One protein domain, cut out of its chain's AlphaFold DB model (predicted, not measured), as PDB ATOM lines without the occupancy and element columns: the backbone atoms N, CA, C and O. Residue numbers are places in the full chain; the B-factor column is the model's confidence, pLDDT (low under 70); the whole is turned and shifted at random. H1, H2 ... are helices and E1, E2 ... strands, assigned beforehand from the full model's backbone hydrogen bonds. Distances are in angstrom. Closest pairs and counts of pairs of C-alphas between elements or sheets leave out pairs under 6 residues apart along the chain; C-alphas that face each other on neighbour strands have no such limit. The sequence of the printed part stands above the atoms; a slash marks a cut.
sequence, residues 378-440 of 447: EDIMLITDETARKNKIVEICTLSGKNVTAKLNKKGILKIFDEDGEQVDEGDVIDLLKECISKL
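AT A GLANCE: This is residues 378 to 440 of the 447 residues of an uncharacterized protein of viral metagenome (UniProt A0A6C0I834). What would one see first? The 14-residue helix H2 runs through the middle, with H3 beside it running the same way, a short two-stranded hairpin of E1 and E2 packed near it, and the small helix H1 at residues 389 to 393 of H2. After the hairpin, the chain makes a long loop, residues 418 to 428, before H3. What is it made of? The printed part has 63 residues, with three named helices and two named strands in the order H1, H2, E1, E2, H3; the sheet order is E1 - E2, antiparallel, and the class is mixed, helices and strands. How large is it? It is compact, with a radius of gyration of the C-alphas of 10.9 A, and the C-alphas span 33 by 28 by 18 A.

HOW THE PARTS SIT: What does the first helix meet? H1, residues 378 to 381, and H2, residues 386 to 399, touch, H2 with residues 389 to 393 alone; the closest C-alphas are those of Ile 380 and Arg 389, 6.5 A apart. How do the strands pair? E1, residues 405 to 408, and E2, residues 414 to 417, are antiparallel at 144 degrees and form a hairpin, with N 405 and O 417 at 2.9 A and N 417 and O 405 at 2.8 A within hydrogen-bond range. The closest C-alphas of H2 and E1 are those of Val 394 and Thr 405, 5.9 A apart. Where does the last helix stand? H3, residues 429 to 439, touches H2, which meets it with residues 393 to 397 alone, at a shallow tilt of 31 degrees, the same way; the closest C-alphas are those of Cys 397 and Cys 436, 4.9 A apart. H1 is apart from E1, E2 and H3, and E1 is apart from H3. What of the helices' backbones? Every O i to N i+4 pair is within hydrogen-bond range in H2 and H3, while H1 is too short for such a pair.

IN THESE COORDINATES: Where do the first elements lie? H1 begins at C-alpha 378 (280.715, 269.604, 173.528) and is 5.0 A long; H2 is 20.0 A long. How long are the strands? E1 measures 10.2 A and E2 9.9 A from first to last C-alpha. Where does the last element end? H3, 15.6 A long, ends at C-alpha 439 (282.059, 258.362, 160.845).

THE WHOLE: How far does it reach? The two C-alphas farthest apart are those of Lys 411 and Leu 440, at 33.0 A. Are there cuts or long links? The printed part has no cut; the link from E2 to H3 is long, and the other three are tight. Where is the model less sure? The mean pLDDT of the printed part is 74.8, and it is under 70 at residues 378 to 380, 382 to 388, 399, 401 and 411 to 412.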
ATOM      1  N   GLU A 378     280.605 268.848 172.274       66.81
ATOM      2  CA  GLU A 378     280.715 269.604 173.528       66.81
ATOM      3  C   GLU A 378     281.912 269.145 174.372       66.81
ATOM      4  O   GLU A 378     282.674 269.987 174.845       66.81
ATOM      5  N   ASP A 379     282.145 267.832 174.486       60.50
ATOM      6  CA  ASP A 379     283.261 267.264 175.262       60.50
ATOM      7  C   ASP A 379     284.631 267.784 174.799       60.50
ATOM      8  O   ASP A 379     285.551 267.991 175.593       60.50
ATOM      9  N   ILE A 380     284.775 267.998 173.491       67.06
ATOM     10  CA  ILE A 380     286.026 268.429 172.860       67.06
ATOM     11  C   ILE A 380     286.165 269.949 172.934       67.06
ATOM     12  O   ILE A 380     287.271 270.465 173.103       67.06
ATOM     13  N   MET A 381     285.048 270.675 172.870       71.12
ATOM     14  CA  MET A 381     285.025 272.129 173.025       71.12
ATOM     15  C   MET A 381     285.271 272.588 174.469       71.12
ATOM     16  O   MET A 381     285.763 273.699 174.660       71.12
ATOM     17  N   LEU A 382     285.031 271.731 175.470       58.91
ATOM     18  CA  LEU A 382     285.374 271.972 176.881       58.91
ATOM     19  C   LEU A 382     286.890 271.968 177.166       58.91
ATOM     20  O   LEU A 382     287.316 272.359 178.255       58.91
ATOM     21  N   ILE A 383     287.724 271.545 176.210       59.47
ATOM     22  CA  ILE A 383     289.183 271.620 176.335       59.47
ATOM     23  C   ILE A 383     289.615 273.088 176.208       59.47
ATOM     24  O   ILE A 383     289.571 273.675 175.126       59.47
ATOM     25  N   THR A 384     290.054 273.673 177.325       56.25
ATOM     26  CA  THR A 384     290.446 275.092 177.420       56.25
ATOM     27  C   THR A 384     291.799 275.402 176.780       56.25
ATOM     28  O   THR A 384     292.032 276.533 176.363       56.25
ATOM     29  N   ASP A 385     292.690 274.412 176.674       69.56
ATOM     30  CA  ASP A 385     293.961 274.543 175.961       69.56
ATOM     31  C   ASP A 385     293.745 274.350 174.453       69.56
ATOM     32  O   ASP A 385     293.406 273.264 173.978       69.56
ATOM     33  N   GLU A 386     293.958 275.417 173.687       69.25
ATOM     34  CA  GLU A 386     293.708 275.451 172.246       69.25
ATOM     35  C   GLU A 386     294.582 274.461 171.457       69.25
ATOM     36  O   GLU A 386     294.122 273.852 170.487       69.25
ATOM     37  N   THR A 387     295.825 274.250 171.897       67.94
ATOM     38  CA  THR A 387     296.771 273.319 171.268       67.94
ATOM     39  C   THR A 387     296.327 271.881 171.513       67.94
ATOM     40  O   THR A 387     296.279 271.067 170.589       67.94
ATOM     41  N   ALA A 388     295.950 271.561 172.751       61.59
ATOM     42  CA  ALA A 388     295.416 270.256 173.112       61.59
ATOM     43  C   ALA A 388     294.096 269.969 172.381       61.59
ATOM     44  O   ALA A 388     293.920 268.866 171.864       61.59
ATOM     45  N   ARG A 389     293.210 270.968 172.271       74.88
ATOM     46  CA  ARG A 389     291.939 270.866 171.546       74.88
ATOM     47  C   ARG A 389     292.155 270.565 170.064       74.88
ATOM     48  O   ARG A 389     291.625 269.577 169.564       74.88
ATOM     49  N   LYS A 390     292.981 271.357 169.370       78.19
ATOM     50  CA  LYS A 390     293.273 271.171 167.934       78.19
ATOM     51  C   LYS A 390     293.953 269.823 167.652       78.19
ATOM     52  O   LYS A 390     293.578 269.139 166.702       78.19
ATOM     53  N   ASN A 391     294.860 269.374 168.522       75.56
ATOM     54  CA  ASN A 391     295.454 268.036 168.416       75.56
ATOM     55  C   ASN A 391     294.426 266.912 168.620       75.56
ATOM     56  O   ASN A 391     294.486 265.897 167.928       75.56
ATOM     57  N   LYS A 392     293.459 267.092 169.530       72.81
ATOM     58  CA  LYS A 392     292.400 266.100 169.758       72.81
ATOM     59  C   LYS A 392     291.441 265.988 168.569       72.81
ATOM     60  O   LYS A 392     291.011 264.886 168.242       72.81
ATOM     61  N   ILE A 393     291.155 267.103 167.895       75.88
ATOM     62  CA  ILE A 393     290.359 267.134 166.657       75.88
ATOM     63  C   ILE A 393     291.059 266.338 165.549       75.88
ATOM     64  O   ILE A 393     290.437 265.479 164.927       75.88
ATOM     65  N   VAL A 394     292.365 266.556 165.358       77.88
ATOM     66  CA  VAL A 394     293.182 265.792 164.400       77.88
ATOM     67  C   VAL A 394     293.156 264.293 164.704       77.88
ATOM     68  O   VAL A 394     292.926 263.490 163.801       77.88
ATOM     69  N   GLU A 395     293.334 263.905 165.968       75.31
ATOM     70  CA  GLU A 395     293.278 262.503 166.402       75.31
ATOM     71  C   GLU A 395     291.931 261.854 166.038       75.31
ATOM     72  O   GLU A 395     291.893 260.776 165.446       75.31
ATOM     73  N   ILE A 396     290.819 262.535 166.330       70.81
ATOM     74  CA  ILE A 396     289.462 262.048 166.053       70.81
ATOM     75  C   ILE A 396     289.196 261.929 164.551       70.81
ATOM     76  O   ILE A 396     288.654 260.917 164.104       70.81
ATOM     77  N   CYS A 397     289.604 262.922 163.764       73.81
ATOM     78  CA  CYS A 397     289.451 262.872 162.316       73.81
ATOM     79  C   CYS A 397     290.297 261.764 161.686       73.81
ATOM     80  O   CYS A 397     289.768 260.995 160.879       73.81
ATOM     81  N   THR A 398     291.526 261.566 162.165       72.75
ATOM     82  CA  THR A 398     292.392 260.460 161.728       72.75
ATOM     83  C   THR A 398     291.747 259.103 162.025       72.75
ATOM     84  O   THR A 398     291.696 258.229 161.162       72.75
ATOM     85  N   LEU A 399     291.164 258.929 163.218       67.12
ATOM     86  CA  LEU A 399     290.437 257.707 163.591       67.12
ATOM     87  C   LEU A 399     289.163 257.475 162.761       67.12
ATOM     88  O   LEU A 399     288.728 256.333 162.605       67.12
ATOM     89  N   SER A 400     288.567 258.540 162.226       71.31
ATOM     90  CA  SER A 400     287.406 258.473 161.332       71.31
ATOM     91  C   SER A 400     287.767 258.175 159.869       71.31
ATOM     92  O   SER A 400     286.871 257.980 159.047       71.31
ATOM     93  N   GLY A 401     289.067 258.107 159.553       68.31
ATOM     94  CA  GLY A 401     289.585 257.893 158.204       68.31
ATOM     95  C   GLY A 401     289.788 259.172 157.389       68.31
ATOM     96  O   GLY A 401     290.044 259.055 156.198       68.31
ATOM     97  N   LYS A 402     289.675 260.358 158.008       78.31
ATOM     98  CA  LYS A 402     290.028 261.648 157.399       78.31
ATOM     99  C   LYS A 402     291.460 262.046 157.768       78.31
ATOM    100  O   LYS A 402     291.785 262.147 158.951       78.31
ATOM    101  N   ASN A 403     292.292 262.338 156.778       77.38
ATOM    102  CA  ASN A 403     293.682 262.758 156.956       77.38
ATOM    103  C   ASN A 403     293.790 264.263 157.223       77.38
ATOM    104  O   ASN A 403     294.085 265.059 156.343       77.38
ATOM    105  N   VAL A 404     293.584 264.653 158.474       82.50
ATOM    106  CA  VAL A 404     293.699 266.049 158.910       82.50
ATOM    107  C   VAL A 404     295.027 266.241 159.645       82.50
ATOM    108  O   VAL A 404     295.464 265.353 160.374       82.50
ATOM    109  N   THR A 405     295.681 267.396 159.503       79.75
ATOM    110  CA  THR A 405     296.924 267.710 160.234       79.75
ATOM    111  C   THR A 405     296.846 269.046 160.961       79.75
ATOM    112  O   THR A 405     296.137 269.954 160.542       79.75
ATOM    113  N   ALA A 406     297.586 269.189 162.063       79.19
ATOM    114  CA  ALA A 406     297.756 270.469 162.746       79.19
ATOM    115  C   ALA A 406     299.186 270.980 162.539       79.19
ATOM    116  O   ALA A 406     300.149 270.280 162.858       79.19
ATOM    117  N   LYS A 407     299.339 272.199 162.011       79.44
ATOM    118  CA  LYS A 407     300.647 272.842 161.796       79.44
ATOM    119  C   LYS A 407     300.644 274.261 162.350       79.44
ATOM    120  O   LYS A 407     299.641 274.969 162.278       79.44
ATOM    121  N   LEU A 408     301.774 274.679 162.914       74.56
ATOM    122  CA  LEU A 408     301.978 276.066 163.327       74.56
ATOM    123  C   LEU A 408     302.123 276.941 162.080       74.56
ATOM    124  O   LEU A 408     302.897 276.624 161.177       74.56
ATOM    125  N   ASN A 409     301.389 278.049 162.026       73.31
ATOM    126  CA  ASN A 409     301.584 279.049 160.986       73.31
ATOM    127  C   ASN A 409     302.829 279.911 161.270       73.31
ATOM    128  O   ASN A 409     303.432 279.843 162.341       73.31
ATOM    129  N   LYS A 410     303.176 280.802 160.330       71.69
ATOM    130  CA  LYS A 410     304.308 281.742 160.463       71.69
ATOM    131  C   LYS A 410     304.225 282.677 161.686       71.69
ATOM    132  O   LYS A 410     305.208 283.330 162.005       71.69
ATOM    133  N   LYS A 411     303.069 282.755 162.357       68.19
ATOM    134  CA  LYS A 411     302.826 283.551 163.572       68.19
ATOM    135  C   LYS A 411     302.808 282.700 164.854       68.19
ATOM    136  O   LYS A 411     302.451 283.216 165.903       68.19
ATOM    137  N   GLY A 412     303.156 281.411 164.783       63.03
ATOM    138  CA  GLY A 412     303.150 280.507 165.939       63.03
ATOM    139  C   GLY A 412     301.754 280.073 166.399       63.03
ATOM    140  O   GLY A 412     301.614 279.565 167.505       63.03
ATOM    141  N   ILE A 413     300.723 280.251 165.567       71.94
ATOM    142  CA  ILE A 413     299.346 279.832 165.857       71.94
ATOM    143  C   ILE A 413     299.108 278.468 165.211       71.94
ATOM    144  O   ILE A 413     299.344 278.299 164.011       71.94
ATOM    145  N   LEU A 414     298.635 277.496 165.993       74.06
ATOM    146  CA  LEU A 414     298.330 276.154 165.499       74.06
ATOM    147  C   LEU A 414     297.056 276.194 164.646       74.06
ATOM    148  O   LEU A 414     296.014 276.657 165.107       74.06
ATOM    149  N   LYS A 415     297.131 275.719 163.404       81.44
ATOM    150  CA  LYS A 415     296.016 275.678 162.452       81.44
ATOM    151  C   LYS A 415     295.784 274.258 161.954       81.44
ATOM    152  O   LYS A 415     296.723 273.465 161.915       81.44
ATOM    153  N   ILE A 416     294.534 273.955 161.619       84.19
ATOM    154  CA  ILE A 416     294.105 272.656 161.103       84.19
ATOM    155  C   ILE A 416     294.117 272.721 159.575       84.19
ATOM    156  O   ILE A 416     293.687 273.720 159.002       84.19
ATOM    157  N   PHE A 417     294.634 271.674 158.943       83.75
ATOM    158  CA  PHE A 417     294.712 271.518 157.498       83.75
ATOM    159  C   PHE A 417     294.051 270.206 157.092       83.75
ATOM    160  O   PHE A 417     294.239 269.198 157.782       83.75
ATOM    161  N   ASP A 418     293.287 270.230 156.008       84.12
ATOM    162  CA  ASP A 418     292.634 269.050 155.447       84.12
ATOM    163  C   ASP A 418     293.601 268.169 154.629       84.12
ATOM    164  O   ASP A 418     294.826 268.327 154.694       84.12
ATOM    165  N   GLU A 419     293.041 267.192 153.910       78.81
ATOM    166  CA  GLU A 419     293.799 266.200 153.139       78.81
ATOM    167  C   GLU A 419     294.542 266.827 151.951       78.81
ATOM    168  O   GLU A 419     295.623 266.357 151.590       78.81
ATOM    169  N   ASP A 420     293.997 267.915 151.404       81.94
ATOM    170  CA  ASP A 420     294.564 268.676 150.291       81.94
ATOM    171  C   ASP A 420     295.600 269.708 150.777       81.94
ATOM    172  O   ASP A 420     296.310 270.340 149.989       81.94
ATOM    173  N   GLY A 421     295.761 269.834 152.099       78.69
ATOM    174  CA  GLY A 421     296.667 270.785 152.725       78.69
ATOM    175  C   GLY A 421     296.114 272.207 152.746       78.69
ATOM    176  O   GLY A 421     296.879 273.140 153.019       78.69
ATOM    177  N   GLU A 422     294.815 272.378 152.499       84.69
ATOM    178  CA  GLU A 422     294.118 273.643 152.661       84.69
ATOM    179  C   GLU A 422     293.811 273.880 154.136       84.69
ATOM    180  O   GLU A 422     293.583 272.966 154.931       84.69
ATOM    181  N   GLN A 423     293.892 275.143 154.545       85.81
ATOM    182  CA  GLN A 423     293.638 275.508 155.925       85.81
ATOM    183  C   GLN A 423     292.131 275.506 156.178       85.81
ATOM    184  O   GLN A 423     291.405 276.267 155.552       85.81
ATOM    185  N   VAL A 424     291.692 274.747 157.178       83.69
ATOM    186  CA  VAL A 424     290.301 274.761 157.633       83.69
ATOM    187  C   VAL A 424     290.051 276.045 158.424       83.69
ATOM    188  O   VAL A 424     290.805 276.375 159.354       83.69
ATOM    189  N   ASP A 425     289.004 276.778 158.057       83.38
ATOM    190  CA  ASP A 425     288.588 277.985 158.763       83.38
ATOM    191  C   ASP A 425     288.030 277.655 160.147       83.38
ATOM    192  O   ASP A 425     287.412 276.614 160.365       83.38
ATOM    193  N   GLU A 426     288.248 278.542 161.123       71.75
ATOM    194  CA  GLU A 426     287.865 278.276 162.521       71.75
ATOM    195  C   GLU A 426     286.357 278.067 162.708       71.75
ATOM    196  O   GLU A 426     285.966 277.329 163.614       71.75
ATOM    197  N   GLY A 427     285.528 278.656 161.837       73.00
ATOM    198  CA  GLY A 427     284.084 278.408 161.799       73.00
ATOM    199  C   GLY A 427     283.730 276.979 161.375       73.00
ATOM    200  O   GLY A 427     282.813 276.385 161.939       73.00
ATOM    201  N   ASP A 428     284.523 276.391 160.479       80.62
ATOM    202  CA  ASP A 428     284.256 275.088 159.861       80.62
ATOM    203  C   ASP A 428     284.890 273.923 160.634       80.62
ATOM    204  O   ASP A 428     284.551 272.756 160.428       80.62
ATOM    205  N   VAL A 429     285.776 274.214 161.594       78.56
ATOM    206  CA  VAL A 429     286.400 273.208 162.472       78.56
ATOM    207  C   VAL A 429     285.353 272.409 163.258       78.56
ATOM    208  O   VAL A 429     285.533 271.210 163.488       78.56
ATOM    209  N   ILE A 430     284.251 273.046 163.667       79.19
ATOM    210  CA  ILE A 430     283.166 272.382 164.403       79.19
ATOM    211  C   ILE A 430     282.421 271.398 163.495       79.19
ATOM    212  O   ILE A 430     282.107 270.284 163.922       79.19
ATOM    213  N   ASP A 431     282.157 271.779 162.247       81.50
ATOM    214  CA  ASP A 431     281.432 270.934 161.298       81.50
ATOM    215  C   ASP A 431     282.305 269.786 160.783       81.50
ATOM    216  O   ASP A 431     281.841 268.642 160.725       81.50
ATOM    217  N   LEU A 432     283.601 270.037 160.576       82.00
ATOM    218  CA  LEU A 432     284.601 268.994 160.354       82.00
ATOM    219  C   LEU A 432     284.593 267.974 161.499       82.00
ATOM    220  O   LEU A 432     284.553 266.766 161.265       82.00
ATOM    221  N   LEU A 433     284.586 268.448 162.746       79.94
ATOM    222  CA  LEU A 433     284.582 267.577 163.913       79.94
ATOM    223  C   LEU A 433     283.291 266.747 164.018       79.94
ATOM    224  O   LEU A 433     283.368 265.545 164.285       79.94
ATOM    225  N   LYS A 434     282.116 267.348 163.769       79.75
ATOM    226  CA  LYS A 434     280.831 266.625 163.700       79.75
ATOM    227  C   LYS A 434     280.886 265.505 162.666       79.75
ATOM    228  O   LYS A 434     280.482 264.375 162.957       79.75
ATOM    229  N   GLU A 435     281.412 265.797 161.480       81.75
ATOM    230  CA  GLU A 435     281.544 264.813 160.411       81.75
ATOM    231  C   GLU A 435     282.476 263.663 160.822       81.75
ATOM    232  O   GLU A 435     282.105 262.494 160.689       81.75
ATOM    233  N   CYS A 436     283.640 263.973 161.397       80.38
ATOM    234  CA  CYS A 436     284.590 262.974 161.888       80.38
ATOM    235  C   CYS A 436     283.961 262.066 162.961       80.38
ATOM    236  O   CYS A 436     284.027 260.840 162.855       80.38
ATOM    237  N   ILE A 437     283.268 262.641 163.951       76.31
ATOM    238  CA  ILE A 437     282.578 261.886 165.012       76.31
ATOM    239  C   ILE A 437     281.483 260.977 164.435       76.31
ATOM    240  O   ILE A 437     281.332 259.830 164.867       76.31
ATOM    241  N   SER A 438     280.731 261.455 163.437       76.38
ATOM    242  CA  SER A 438     279.658 260.683 162.796       76.38
ATOM    243  C   SER A 438     280.176 259.398 162.133       76.38
ATOM    244  O   SER A 438     279.526 258.350 162.225       76.38
ATOM    245  N   LYS A 439     281.386 259.459 161.557       72.88
ATOM    246  CA  LYS A 439     282.059 258.362 160.845       72.88
ATOM    247  C   LYS A 439     282.800 257.389 161.769       72.88
ATOM    248  O   LYS A 439     283.179 256.304 161.321       72.88
ATOM    249  N   LEU A 440     282.968 257.708 163.058       71.38
ATOM    250  CA  LEU A 440     283.586 256.792 164.022       71.38
ATOM    251  C   LEU A 440     282.734 255.525 164.203       71.38
ATOM    252  O   LEU A 440     281.613 255.551 164.730       71.38
TER     253      LEU A 440